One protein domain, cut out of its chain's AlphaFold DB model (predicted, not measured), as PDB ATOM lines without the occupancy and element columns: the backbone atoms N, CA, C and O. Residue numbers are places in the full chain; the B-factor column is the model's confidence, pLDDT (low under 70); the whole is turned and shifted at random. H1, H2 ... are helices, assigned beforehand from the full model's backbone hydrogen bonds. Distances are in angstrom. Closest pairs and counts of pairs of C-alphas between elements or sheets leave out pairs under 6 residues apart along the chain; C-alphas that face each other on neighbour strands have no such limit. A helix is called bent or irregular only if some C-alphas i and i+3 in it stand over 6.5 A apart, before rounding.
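AT A GLANCE: This is residues 113 to 179 and 196 to 220 of the 421 residues of an uncharacterized protein of Gymnopus androsaceus JB14 (UniProt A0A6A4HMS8). The longest helix, H4, passes with its first half between the two arms of a V and runs on past them; the V is made by H1 and H2, which are joined at its point by a tight link. A long link then leads from H2 to the short helix H3, which lies off to one side and touches no helix. The printed part has 92 residues with four named helices, in the order H1, H2, H3, H4, and no named strand; its class is all helix. It is only just compact, close to loose, with a radius of gyration of the C-alphas of 14.5 A, and the C-alphas span 39 by 36 by 26 A.

HOW THE PARTS SIT: H4, residues 196 to 217, touches H1, residues 115 to 128, with residues 198 to 205 alone. The closest C-alphas of the two are those of His 118 and Ala 201, 4.9 A apart. Their lines stand at a steep tilt of 58 degrees, and they run opposite ways. H4 also touches H2, residues 131 to 149, where residues 202 to 206 of H4 meet residues 141 to 145 of H2. The closest C-alphas there are those of Phe 141 and Ile 203, 7.1 A apart. H2 and H4 run the same way at a steep tilt of 56 degrees. H1 and H2 are close but not clearly touching, with the C-alphas of Leu 126 and Lys 134 closest at 6.0 A. They run opposite ways at a steep tilt of 46 degrees. H3, residues 165 to 172, is apart from H1, H2 and H4. In H1, H2, H3 and H4 every O i to N i+4 pair is within hydrogen-bond range.

IN THESE COORDINATES: H4 measures 31.3 A from its first to its last C-alpha, from C-alpha 196 at (-27.642, 25.249, -8.221) to C-alpha 217 at (-54.108, 8.868, -4.819). H2 measures 27.1 A and H1 20.1 A. H1 begins with C-alpha 115 at (-36.697, 19.158, 4.755). H3 is the shortest, at 10.4 A. No helix is bent or irregular.

THE WHOLE: The two C-alphas farthest apart are those of Pro 130 and His 220, at 43.1 A. Residues 180 to 195 are not printed, and C-alphas 179 and 196 are 19.4 A apart across this cut, which falls in the link from H3 to H4. The link from H1 to H2 is tight, with 2 residues; that from H2 to H3 is long, with residues 150 to 164. The mean pLDDT of the printed part is 77.7, and residues 158 to 179, which include H3, are under 70.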
ATOM      1  N   ASP A 113     -29.366  18.877   3.937       78.56
ATOM      2  CA  ASP A 113     -30.348  17.948   3.339       78.56
ATOM      3  C   ASP A 113     -31.659  17.706   4.115       78.56
ATOM      4  O   ASP A 113     -32.546  16.958   3.686       78.56
ATOM      5  N   SER A 114     -31.866  18.358   5.264       84.56
ATOM      6  CA  SER A 114     -33.158  18.260   5.947       84.56
ATOM      7  C   SER A 114     -34.270  18.970   5.166       84.56
ATOM      8  O   SER A 114     -34.082  19.996   4.511       84.56
ATOM      9  N   ARG A 115     -35.510  18.494   5.327       80.50
ATOM     10  CA  ARG A 115     -36.697  19.158   4.755       80.50
ATOM     11  C   ARG A 115     -36.782  20.640   5.138       80.50
ATOM     12  O   ARG A 115     -37.214  21.469   4.340       80.50
ATOM     13  N   LEU A 116     -36.424  20.964   6.379       82.50
ATOM     14  CA  LEU A 116     -36.413  22.341   6.867       82.50
ATOM     15  C   LEU A 116     -35.317  23.163   6.181       82.50
ATOM     16  O   LEU A 116     -35.585  24.307   5.824       82.50
ATOM     17  N   TYR A 117     -34.143  22.574   5.939       87.56
ATOM     18  CA  TYR A 117     -33.058  23.199   5.185       87.56
ATOM     19  C   TYR A 117     -33.505  23.582   3.767       87.56
ATOM     20  O   TYR A 117     -33.510  24.769   3.445       87.56
ATOM     21  N   HIS A 118     -33.997  22.632   2.961       83.81
ATOM     22  CA  HIS A 118     -34.437  22.931   1.588       83.81
ATOM     23  C   HIS A 118     -35.603  23.928   1.544       83.81
ATOM     24  O   HIS A 118     -35.615  24.831   0.709       83.81
ATOM     25  N   ASN A 119     -36.562  23.837   2.475       86.00
ATOM     26  CA  ASN A 119     -37.656  24.808   2.563       86.00
ATOM     27  C   ASN A 119     -37.152  26.225   2.866       86.00
ATOM     28  O   ASN A 119     -37.643  27.191   2.277       86.00
ATOM     29  N   ASN A 120     -36.191  26.355   3.782       87.69
ATOM     30  CA  ASN A 120     -35.597  27.640   4.131       87.69
ATOM     31  C   ASN A 120     -34.762  28.194   2.974       87.69
ATOM     32  O   ASN A 120     -34.906  29.372   2.654       87.69
ATOM     33  N   LEU A 121     -33.967  27.346   2.315       90.25
ATOM     34  CA  LEU A 121     -33.158  27.713   1.154       90.25
ATOM     35  C   LEU A 121     -34.047  28.204   0.008       90.25
ATOM     36  O   LEU A 121     -33.905  29.339  -0.436       90.25
ATOM     37  N   LYS A 122     -35.070  27.425  -0.365       90.94
ATOM     38  CA  LYS A 122     -36.091  27.816  -1.346       90.94
ATOM     39  C   LYS A 122     -36.768  29.138  -0.981       90.94
ATOM     40  O   LYS A 122     -36.980  29.988  -1.844       90.94
ATOM     41  N   LYS A 123     -37.183  29.303   0.281       89.81
ATOM     42  CA  LYS A 123     -37.889  30.512   0.730       89.81
ATOM     43  C   LYS A 123     -36.980  31.734   0.655       89.81
ATOM     44  O   LYS A 123     -37.442  32.769   0.189       89.81
ATOM     45  N   LYS A 124     -35.724  31.613   1.091       91.69
ATOM     46  CA  LYS A 124     -34.711  32.671   1.002       91.69
ATOM     47  C   LYS A 124     -34.487  33.063  -0.461       91.69
ATOM     48  O   LYS A 124     -34.698  34.222  -0.799       91.69
ATOM     49  N   ALA A 125     -34.206  32.077  -1.309       90.00
ATOM     50  CA  ALA A 125     -33.956  32.236  -2.736       90.00
ATOM     51  C   ALA A 125     -35.119  32.907  -3.476       90.00
ATOM     52  O   ALA A 125     -34.967  33.922  -4.133       90.00
ATOM     53  N   LEU A 126     -36.344  32.394  -3.327       88.44
ATOM     54  CA  LEU A 126     -37.504  32.946  -4.032       88.44
ATOM     55  C   LEU A 126     -38.008  34.274  -3.449       88.44
ATOM     56  O   LEU A 126     -38.886  34.896  -4.048       88.44
ATOM     57  N   ASN A 127     -37.563  34.677  -2.259       89.94
ATOM     58  CA  ASN A 127     -37.943  35.957  -1.657       89.94
ATOM     59  C   ASN A 127     -36.920  37.063  -1.913       89.94
ATOM     60  O   ASN A 127     -37.305  38.222  -1.819       89.94
ATOM     61  N   SER A 128     -35.666  36.734  -2.244       90.00
ATOM     62  CA  SER A 128     -34.686  37.724  -2.705       90.00
ATOM     63  C   SER A 128     -34.953  38.190  -4.140       90.00
ATOM     64  O   SER A 128     -34.469  39.247  -4.536       90.00
ATOM     65  N   LEU A 129     -35.744  37.438  -4.912       87.50
ATOM     66  CA  LEU A 129     -36.107  37.797  -6.282       87.50
ATOM     67  C   LEU A 129     -37.188  38.889  -6.352       87.50
ATOM     68  O   LEU A 129     -38.188  38.805  -5.625       87.50
ATOM     69  N   PRO A 130     -37.086  39.827  -7.317       90.56
ATOM     70  CA  PRO A 130     -38.200  40.682  -7.718       90.56
ATOM     71  C   PRO A 130     -39.450  39.867  -8.068       90.56
ATOM     72  O   PRO A 130     -39.362  38.734  -8.554       90.56
ATOM     73  N   ALA A 131     -40.633  40.451  -7.856       86.25
ATOM     74  CA  ALA A 131     -41.908  39.748  -8.011       86.25
ATOM     75  C   ALA A 131     -42.088  39.115  -9.404       86.25
ATOM     76  O   ALA A 131     -42.566  37.982  -9.495       86.25
ATOM     77  N   ASP A 132     -41.665  39.805 -10.464       85.50
ATOM     78  CA  ASP A 132     -41.791  39.313 -11.837       85.50
ATOM     79  C   ASP A 132     -40.813  38.170 -12.122       85.50
ATOM     80  O   ASP A 132     -41.231  37.115 -12.595       85.50
ATOM     81  N   GLN A 133     -39.549  38.293 -11.702       85.81
ATOM     82  CA  GLN A 133     -38.571  37.203 -11.815       85.81
ATOM     83  C   GLN A 133     -39.017  35.961 -11.042       85.81
ATOM     84  O   GLN A 133     -38.962  34.844 -11.555       85.81
ATOM     85  N   LYS A 134     -39.527  36.144  -9.819       88.50
ATOM     86  CA  LYS A 134     -40.088  35.058  -9.013       88.50
ATOM     87  C   LYS A 134     -41.217  34.344  -9.750       88.50
ATOM     88  O   LYS A 134     -41.291  33.114  -9.692       88.50
ATOM     89  N   ARG A 135     -42.123  35.077 -10.410       86.12
ATOM     90  CA  ARG A 135     -43.204  34.475 -11.208       86.12
ATOM     91  C   ARG A 135     -42.635  33.670 -12.369       86.12
ATOM     92  O   ARG A 135     -43.035  32.518 -12.528       86.12
ATOM     93  N   SER A 136     -41.680  34.227 -13.107       84.56
ATOM     94  CA  SER A 136     -41.094  33.573 -14.278       84.56
ATOM     95  C   SER A 136     -40.301  32.313 -13.916       84.56
ATOM     96  O   SER A 136     -40.518  31.267 -14.525       84.56
ATOM     97  N   TRP A 137     -39.495  32.342 -12.850       87.12
ATOM     98  CA  TRP A 137     -38.818  31.150 -12.322       87.12
ATOM     99  C   TRP A 137     -39.805  30.072 -11.875       87.12
ATOM    100  O   TRP A 137     -39.671  28.907 -12.243       87.12
ATOM    101  N   ASN A 138     -40.848  30.446 -11.126       88.44
ATOM    102  CA  ASN A 138     -41.884  29.487 -10.739       88.44
ATOM    103  C   ASN A 138     -42.595  28.893 -11.963       88.44
ATOM    104  O   ASN A 138     -42.900  27.702 -11.958       88.44
ATOM    105  N   ALA A 139     -42.872  29.685 -13.000       86.25
ATOM    106  CA  ALA A 139     -43.470  29.187 -14.234       86.25
ATOM    107  C   ALA A 139     -42.540  28.192 -14.949       86.25
ATOM    108  O   ALA A 139     -42.994  27.109 -15.328       86.25
ATOM    109  N   LEU A 140     -41.244  28.512 -15.042       85.25
ATOM    110  CA  LEU A 140     -40.218  27.654 -15.634       85.25
ATOM    111  C   LEU A 140     -40.112  26.313 -14.900       85.25
ATOM    112  O   LEU A 140     -40.315  25.271 -15.521       85.25
ATOM    113  N   PHE A 141     -39.900  26.319 -13.579       88.38
ATOM    114  CA  PHE A 141     -39.787  25.082 -12.794       88.38
ATOM    115  C   PHE A 141     -41.022  24.195 -12.944       88.38
ATOM    116  O   PHE A 141     -40.908  22.989 -13.162       88.38
ATOM    117  N   ARG A 142     -42.221  24.790 -12.880       87.81
ATOM    118  CA  ARG A 142     -43.476  24.047 -13.048       87.81
ATOM    119  C   ARG A 142     -43.590  23.444 -14.444       87.81
ATOM    120  O   ARG A 142     -44.097  22.334 -14.568       87.81
ATOM    121  N   ARG A 143     -43.159  24.159 -15.483       84.50
ATOM    122  CA  ARG A 143     -43.189  23.666 -16.862       84.50
ATOM    123  C   ARG A 143     -42.193  22.533 -17.080       84.50
ATOM    124  O   ARG A 143     -42.616  21.493 -17.571       84.50
ATOM    125  N   CYS A 144     -40.930  22.710 -16.686       82.31
ATOM    126  CA  CYS A 144     -39.901  21.672 -16.802       82.31
ATOM    127  C   CYS A 144     -40.353  20.393 -16.096       82.31
ATOM    128  O   CYS A 144     -40.343  19.315 -16.680       82.31
ATOM    129  N   PHE A 145     -40.859  20.536 -14.871       84.81
ATOM    130  CA  PHE A 145     -41.378  19.418 -14.101       84.81
ATOM    131  C   PHE A 145     -42.538  18.699 -14.813       84.81
ATOM    132  O   PHE A 145     -42.535  17.475 -14.907       84.81
ATOM    133  N   LYS A 146     -43.516  19.434 -15.363       84.06
ATOM    134  CA  LYS A 146     -44.626  18.843 -16.135       84.06
ATOM    135  C   LYS A 146     -44.149  18.111 -17.388       84.06
ATOM    136  O   LYS A 146     -44.652  17.034 -17.674       84.06
ATOM    137  N   GLN A 147     -43.201  18.684 -18.128       81.25
ATOM    138  CA  GLN A 147     -42.657  18.065 -19.340       81.25
ATOM    139  C   GLN A 147     -41.931  16.757 -19.019       81.25
ATOM    140  O   GLN A 147     -42.207  15.739 -19.646       81.25
ATOM    141  N   LEU A 148     -41.076  16.768 -17.996       76.12
ATOM    142  CA  LEU A 148     -40.304  15.597 -17.575       76.12
ATOM    143  C   LEU A 148     -41.186  14.459 -17.061       76.12
ATOM    144  O   LEU A 148     -40.951  13.294 -17.364       76.12
ATOM    145  N   THR A 149     -42.227  14.803 -16.308       76.94
ATOM    146  CA  THR A 149     -43.130  13.820 -15.689       76.94
ATOM    147  C   THR A 149     -44.319  13.457 -16.569       76.94
ATOM    148  O   THR A 149     -45.102  12.576 -16.214       76.94
ATOM    149  N   ARG A 150     -44.479  14.158 -17.700       81.75
ATOM    150  CA  ARG A 150     -45.639  14.100 -18.602       81.75
ATOM    151  C   ARG A 150     -46.981  14.372 -17.907       81.75
ATOM    152  O   ARG A 150     -48.032  14.001 -18.418       81.75
ATOM    153  N   GLN A 151     -46.958  15.044 -16.757       78.62
ATOM    154  CA  GLN A 151     -48.161  15.373 -15.997       78.62
ATOM    155  C   GLN A 151     -48.765  16.698 -16.463       78.62
ATOM    156  O   GLN A 151     -48.068  17.696 -16.663       78.62
ATOM    157  N   SER A 152     -50.095  16.758 -16.545       80.44
ATOM    158  CA  SER A 152     -50.815  18.001 -16.863       80.44
ATOM    159  C   SER A 152     -50.753  19.009 -15.701       80.44
ATOM    160  O   SER A 152     -50.673  20.233 -15.911       80.44
ATOM    161  N   ARG A 153     -50.724  18.514 -14.453       80.44
ATOM    162  CA  ARG A 153     -50.613  19.306 -13.218       80.44
ATOM    163  C   ARG A 153     -49.682  18.639 -12.205       80.44
ATOM    164  O   ARG A 153     -49.676  17.431 -12.048       80.44
ATOM    165  N   ILE A 154     -48.958  19.456 -11.433       79.38
ATOM    166  CA  ILE A 154     -48.032  18.990 -10.375       79.38
ATOM    167  C   ILE A 154     -48.745  18.198  -9.272       79.38
ATOM    168  O   ILE A 154     -48.133  17.363  -8.620       79.38
ATOM    169  N   ASN A 155     -50.032  18.472  -9.053       74.25
ATOM    170  CA  ASN A 155     -50.822  17.820  -8.013       74.25
ATOM    171  C   ASN A 155     -51.668  16.655  -8.536       74.25
ATOM    172  O   ASN A 155     -52.400  16.074  -7.739       74.25
ATOM    173  N   ASP A 156     -51.574  16.317  -9.823       74.19
ATOM    174  CA  ASP A 156     -52.401  15.285 -10.454       74.19
ATOM    175  C   ASP A 156     -51.529  14.062 -10.790       74.19
ATOM    176  O   ASP A 156     -51.573  13.555 -11.904       74.19
ATOM    177  N   PHE A 157     -50.704  13.597  -9.839       71.19
ATOM    178  CA  PHE A 157     -49.941  12.351 -10.001       71.19
ATOM    179  C   PHE A 157     -50.872  11.159  -9.816       71.19
ATOM    180  O   PHE A 157     -50.956  10.574  -8.734       71.19
ATOM    181  N   ASN A 158     -51.606  10.846 -10.877       63.62
ATOM    182  CA  ASN A 158     -52.447   9.656 -10.946       63.62
ATOM    183  C   ASN A 158     -51.628   8.457 -11.440       63.62
ATOM    184  O   ASN A 158     -51.731   7.381 -10.865       63.62
ATOM    185  N   ASP A 159     -50.720   8.693 -12.393       58.78
ATOM    186  CA  ASP A 159     -49.827   7.678 -12.950       58.78
ATOM    187  C   ASP A 159     -48.365   8.087 -12.793       58.78
ATOM    188  O   ASP A 159     -47.964   9.187 -13.182       58.78
ATOM    189  N   TYR A 160     -47.545   7.194 -12.237       51.28
ATOM    190  CA  TYR A 160     -46.095   7.343 -12.273       51.28
ATOM    191  C   TYR A 160     -45.557   6.644 -13.519       51.28
ATOM    192  O   TYR A 160     -45.330   5.438 -13.516       51.28
ATOM    193  N   ASN A 161     -45.334   7.416 -14.581       55.12
ATOM    194  CA  ASN A 161     -44.482   6.968 -15.671       55.12
ATOM    195  C   ASN A 161     -43.044   7.263 -15.260       55.12
ATOM    196  O   ASN A 161     -42.625   8.421 -15.302       55.12
ATOM    197  N   SER A 162     -42.309   6.235 -14.829       52.88
ATOM    198  CA  SER A 162     -40.867   6.363 -14.638       52.88
ATOM    199  C   SER A 162     -40.273   6.929 -15.921       52.88
ATOM    200  O   SER A 162     -40.486   6.374 -17.003       52.88
ATOM    201  N   THR A 163     -39.557   8.044 -15.813       55.84
ATOM    202  CA  THR A 163     -38.695   8.503 -16.896       55.84
ATOM    203  C   THR A 163     -37.787   7.329 -17.254       55.84
ATOM    204  O   THR A 163     -37.127   6.796 -16.368       55.84
ATOM    205  N   SER A 164     -37.826   6.851 -18.503       61.34
ATOM    206  CA  SER A 164     -36.959   5.740 -18.917       61.34
ATOM    207  C   SER A 164     -35.507   6.124 -18.655       61.34
ATOM    208  O   SER A 164     -35.159   7.275 -18.936       61.34
ATOM    209  N   ASP A 165     -34.676   5.182 -18.220       59.12
ATOM    210  CA  ASP A 165     -33.247   5.416 -17.968       59.12
ATOM    211  C   ASP A 165     -32.571   6.112 -19.158       59.12
ATOM    212  O   ASP A 165     -31.918   7.130 -18.979       59.12
ATOM    213  N   ALA A 166     -32.908   5.711 -20.390       64.56
ATOM    214  CA  ALA A 166     -32.431   6.349 -21.621       64.56
ATOM    215  C   ALA A 166     -32.761   7.852 -21.739       64.56
ATOM    216  O   ALA A 166     -32.012   8.618 -22.331       64.56
ATOM    217  N   THR A 167     -33.892   8.300 -21.187       61.06
ATOM    218  CA  THR A 167     -34.233   9.731 -21.156       61.06
ATOM    219  C   THR A 167     -33.418  10.440 -20.078       61.06
ATOM    220  O   THR A 167     -32.917  11.526 -20.337       61.06
ATOM    221  N   ALA A 168     -33.253   9.849 -18.892       58.50
ATOM    222  CA  ALA A 168     -32.422  10.429 -17.834       58.50
ATOM    223  C   ALA A 168     -30.945  10.546 -18.262       58.50
ATOM    224  O   ALA A 168     -30.339  11.595 -18.059       58.50
ATOM    225  N   GLU A 169     -30.411   9.511 -18.915       59.69
ATOM    226  CA  GLU A 169     -29.067   9.477 -19.504       59.69
ATOM    227  C   GLU A 169     -28.915  10.525 -20.606       59.69
ATOM    228  O   GLU A 169     -28.040  11.380 -20.512       59.69
ATOM    229  N   ALA A 170     -29.837  10.570 -21.575       66.19
ATOM    230  CA  ALA A 170     -29.791  11.579 -22.629       66.19
ATOM    231  C   ALA A 170     -29.852  13.011 -22.061       66.19
ATOM    232  O   ALA A 170     -29.205  13.918 -22.575       66.19
ATOM    233  N   PHE A 171     -30.593  13.244 -20.975       59.31
ATOM    234  CA  PHE A 171     -30.571  14.530 -20.271       59.31
ATOM    235  C   PHE A 171     -29.214  14.827 -19.614       59.31
ATOM    236  O   PHE A 171     -28.746  15.961 -19.719       59.31
ATOM    237  N   GLY A 172     -28.592  13.831 -18.973       53.84
ATOM    238  CA  GLY A 172     -27.242  13.924 -18.405       53.84
ATOM    239  C   GLY A 172     -26.182  14.285 -19.446       53.84
ATOM    240  O   GLY A 172     -25.321  15.124 -19.185       53.84
ATOM    241  N   ASP A 173     -26.329  13.730 -20.646       65.38
ATOM    242  CA  ASP A 173     -25.432  13.941 -21.784       65.38
ATOM    243  C   ASP A 173     -25.808  15.173 -22.631       65.38
ATOM    244  O   ASP A 173     -25.159  15.479 -23.629       65.38
ATOM    245  N   GLY A 174     -26.884  15.881 -22.270       57.88
ATOM    246  CA  GLY A 174     -27.403  17.040 -23.002       57.88
ATOM    247  C   GLY A 174     -28.018  16.745 -24.375       57.88
ATOM    248  O   GLY A 174     -28.294  17.672 -25.135       57.88
ATOM    249  N   THR A 175     -28.273  15.475 -24.683       63.00
ATOM    250  CA  THR A 175     -28.864  14.973 -25.936       63.00
ATOM    251  C   THR A 175     -30.356  14.628 -25.815       63.00
ATOM    252  O   THR A 175     -31.008  14.287 -26.803       63.00
ATOM    253  N   GLY A 176     -30.918  14.718 -24.609       59.66
ATOM    254  CA  GLY A 176     -32.311  14.395 -24.312       59.66
ATOM    255  C   GLY A 176     -33.299  15.400 -24.909       59.66
ATOM    256  O   GLY A 176     -32.927  16.539 -25.203       59.66
ATOM    257  N   PRO A 177     -34.580  15.014 -25.079       58.19
ATOM    258  CA  PRO A 177     -35.608  15.900 -25.608       58.19
ATOM    259  C   PRO A 177     -35.839  17.043 -24.624       58.19
ATOM    260  O   PRO A 177     -36.612  16.938 -23.667       58.19
ATOM    261  N   GLY A 178     -35.136  18.147 -24.851       49.50
ATOM    262  CA  GLY A 178     -35.381  19.363 -24.115       49.50
ATOM    263  C   GLY A 178     -36.750  19.957 -24.420       49.50
ATOM    264  O   GLY A 178     -37.410  19.535 -25.373       49.50
ATOM    265  N   PRO A 179     -37.222  20.934 -23.622       47.38
ATOM    266  CA  PRO A 179     -38.340  21.763 -24.038       47.38
ATOM    267  C   PRO A 179     -38.065  22.223 -25.470       47.38
ATOM    268  O   PRO A 179     -36.986  22.724 -25.738       47.38
ATOM    269  N   ALA A 196     -27.261  26.647  -7.989       84.00
ATOM    270  CA  ALA A 196     -27.642  25.249  -8.221       84.00
ATOM    271  C   ALA A 196     -28.370  24.621  -7.013       84.00
ATOM    272  O   ALA A 196     -29.388  23.958  -7.190       84.00
ATOM    273  N   ALA A 197     -27.918  24.907  -5.789       86.19
ATOM    274  CA  ALA A 197     -28.552  24.413  -4.565       86.19
ATOM    275  C   ALA A 197     -29.973  24.979  -4.359       86.19
ATOM    276  O   ALA A 197     -30.868  24.300  -3.854       86.19
ATOM    277  N   GLU A 198     -30.215  26.228  -4.767       90.00
ATOM    278  CA  GLU A 198     -31.539  26.853  -4.687       90.00
ATOM    279  C   GLU A 198     -32.495  26.278  -5.736       90.00
ATOM    280  O   GLU A 198     -33.658  26.007  -5.429       90.00
ATOM    281  N   VAL A 199     -31.994  26.046  -6.953       87.56
ATOM    282  CA  VAL A 199     -32.707  25.327  -8.017       87.56
ATOM    283  C   VAL A 199     -33.088  23.922  -7.547       87.56
ATOM    284  O   VAL A 199     -34.258  23.539  -7.630       87.56
ATOM    285  N   GLU A 200     -32.135  23.186  -6.977       85.12
ATOM    286  CA  GLU A 200     -32.352  21.852  -6.424       85.12
ATOM    287  C   GLU A 200     -33.408  21.851  -5.315       85.12
ATOM    288  O   GLU A 200     -34.344  21.049  -5.348       85.12
ATOM    289  N   ALA A 201     -33.338  22.792  -4.373       87.69
ATOM    290  CA  ALA A 201     -34.333  22.907  -3.313       87.69
ATOM    291  C   ALA A 201     -35.754  23.160  -3.853       87.69
ATOM    292  O   ALA A 201     -36.734  22.650  -3.300       87.69
ATOM    293  N   VAL A 202     -35.894  23.933  -4.937       89.06
ATOM    294  CA  VAL A 202     -37.194  24.155  -5.589       89.06
ATOM    295  C   VAL A 202     -37.694  22.883  -6.273       89.06
ATOM    296  O   VAL A 202     -38.869  22.539  -6.126       89.06
ATOM    297  N   ILE A 203     -36.816  22.183  -6.993       86.81
ATOM    298  CA  ILE A 203     -37.123  20.919  -7.668       86.81
ATOM    299  C   ILE A 203     -37.580  19.859  -6.662       86.81
ATOM    300  O   ILE A 203     -38.646  19.264  -6.840       86.81
ATOM    301  N   TRP A 204     -36.839  19.666  -5.570       85.56
ATOM    302  CA  TRP A 204     -37.194  18.702  -4.529       85.56
ATOM    303  C   TRP A 204     -38.545  18.992  -3.892       85.56
ATOM    304  O   TRP A 204     -39.290  18.065  -3.575       85.56
ATOM    305  N   ASP A 205     -38.913  20.264  -3.737       87.62
ATOM    306  CA  ASP A 205     -40.244  20.617  -3.255       87.62
ATOM    307  C   ASP A 205     -41.346  20.224  -4.255       87.62
ATOM    308  O   ASP A 205     -42.401  19.747  -3.835       87.62
ATOM    309  N   LEU A 206     -41.112  20.342  -5.568       87.44
ATOM    310  CA  LEU A 206     -42.052  19.858  -6.589       87.44
ATOM    311  C   LEU A 206     -42.178  18.332  -6.567       87.44
ATOM    312  O   LEU A 206     -43.298  17.817  -6.533       87.44
ATOM    313  N   VAL A 207     -41.054  17.613  -6.501       84.12
ATOM    314  CA  VAL A 207     -41.034  16.151  -6.335       84.12
ATOM    315  C   VAL A 207     -41.785  15.760  -5.064       84.12
ATOM    316  O   VAL A 207     -42.596  14.838  -5.066       84.12
ATOM    317  N   ARG A 208     -41.602  16.494  -3.966       84.44
ATOM    318  CA  ARG A 208     -42.303  16.221  -2.711       84.44
ATOM    319  C   ARG A 208     -43.802  16.481  -2.805       84.44
ATOM    320  O   ARG A 208     -44.576  15.702  -2.248       84.44
ATOM    321  N   GLN A 209     -44.224  17.549  -3.480       83.81
ATOM    322  CA  GLN A 209     -45.641  17.813  -3.747       83.81
ATOM    323  C   GLN A 209     -46.260  16.672  -4.558       83.81
ATOM    324  O   GLN A 209     -47.313  16.163  -4.172       83.81
ATOM    325  N   ALA A 210     -45.562  16.210  -5.595       81.94
ATOM    326  CA  ALA A 210     -45.954  15.049  -6.384       81.94
ATOM    327  C   ALA A 210     -46.054  13.776  -5.533       81.94
ATOM    328  O   ALA A 210     -47.061  13.083  -5.585       81.94
ATOM    329  N   GLN A 211     -45.078  13.508  -4.663       81.88
ATOM    330  CA  GLN A 211     -45.116  12.372  -3.736       81.88
ATOM    331  C   GLN A 211     -46.307  12.431  -2.779       81.88
ATOM    332  O   GLN A 211     -46.906  11.404  -2.471       81.88
ATOM    333  N   VAL A 212     -46.622  13.616  -2.252       81.25
ATOM    334  CA  VAL A 212     -47.777  13.798  -1.365       81.25
ATOM    335  C   VAL A 212     -49.071  13.569  -2.139       81.25
ATOM    336  O   VAL A 212     -49.928  12.853  -1.638       81.25
ATOM    337  N   SER A 213     -49.185  14.115  -3.352       80.44
ATOM    338  CA  SER A 213     -50.314  13.869  -4.257       80.44
ATOM    339  C   SER A 213     -50.473  12.374  -4.556       80.44
ATOM    340  O   SER A 213     -51.523  11.800  -4.284       80.44
ATOM    341  N   TRP A 214     -49.399  11.703  -4.969       78.44
ATOM    342  CA  TRP A 214     -49.406  10.276  -5.272       78.44
ATOM    343  C   TRP A 214     -49.790   9.416  -4.066       78.44
ATOM    344  O   TRP A 214     -50.609   8.512  -4.186       78.44
ATOM    345  N   LYS A 215     -49.253   9.710  -2.873       77.25
ATOM    346  CA  LYS A 215     -49.639   9.006  -1.638       77.25
ATOM    347  C   LYS A 215     -51.114   9.179  -1.303       77.25
ATOM    348  O   LYS A 215     -51.701   8.265  -0.739       77.25
ATOM    349  N   VAL A 216     -51.688  10.339  -1.618       73.06
ATOM    350  CA  VAL A 216     -53.129  10.550  -1.491       73.06
ATOM    351  C   VAL A 216     -53.863   9.727  -2.544       73.06
ATOM    352  O   VAL A 216     -54.859   9.126  -2.205       73.06
ATOM    353  N   ASN A 217     -53.378   9.592  -3.771       72.19
ATOM    354  CA  ASN A 217     -54.108   8.868  -4.819       72.19
ATOM    355  C   ASN A 217     -53.962   7.338  -4.776       72.19
ATOM    356  O   ASN A 217     -54.663   6.644  -5.506       72.19
ATOM    357  N   LYS A 218     -53.082   6.790  -3.932       77.44
ATOM    358  CA  LYS A 218     -52.959   5.336  -3.793       77.44
ATOM    359  C   LYS A 218     -54.253   4.714  -3.260       77.44
ATOM    360  O   LYS A 218     -54.800   5.255  -2.292       77.44
ATOM    361  N   PRO A 219     -54.668   3.556  -3.808       72.62
ATOM    362  CA  PRO A 219     -55.614   2.682  -3.136       72.62
ATOM    363  C   PRO A 219     -55.079   2.361  -1.744       72.62
ATOM    364  O   PRO A 219     -53.888   2.077  -1.569       72.62
ATOM    365  N   HIS A 220     -55.947   2.441  -0.750       81.94
ATOM    366  CA  HIS A 220     -55.620   2.126   0.630       81.94
ATOM    367  C   HIS A 220     -56.629   1.104   1.159       81.94
ATOM    368  O   HIS A 220     -57.729   1.014   0.622       81.94
TER     369      HIS A 220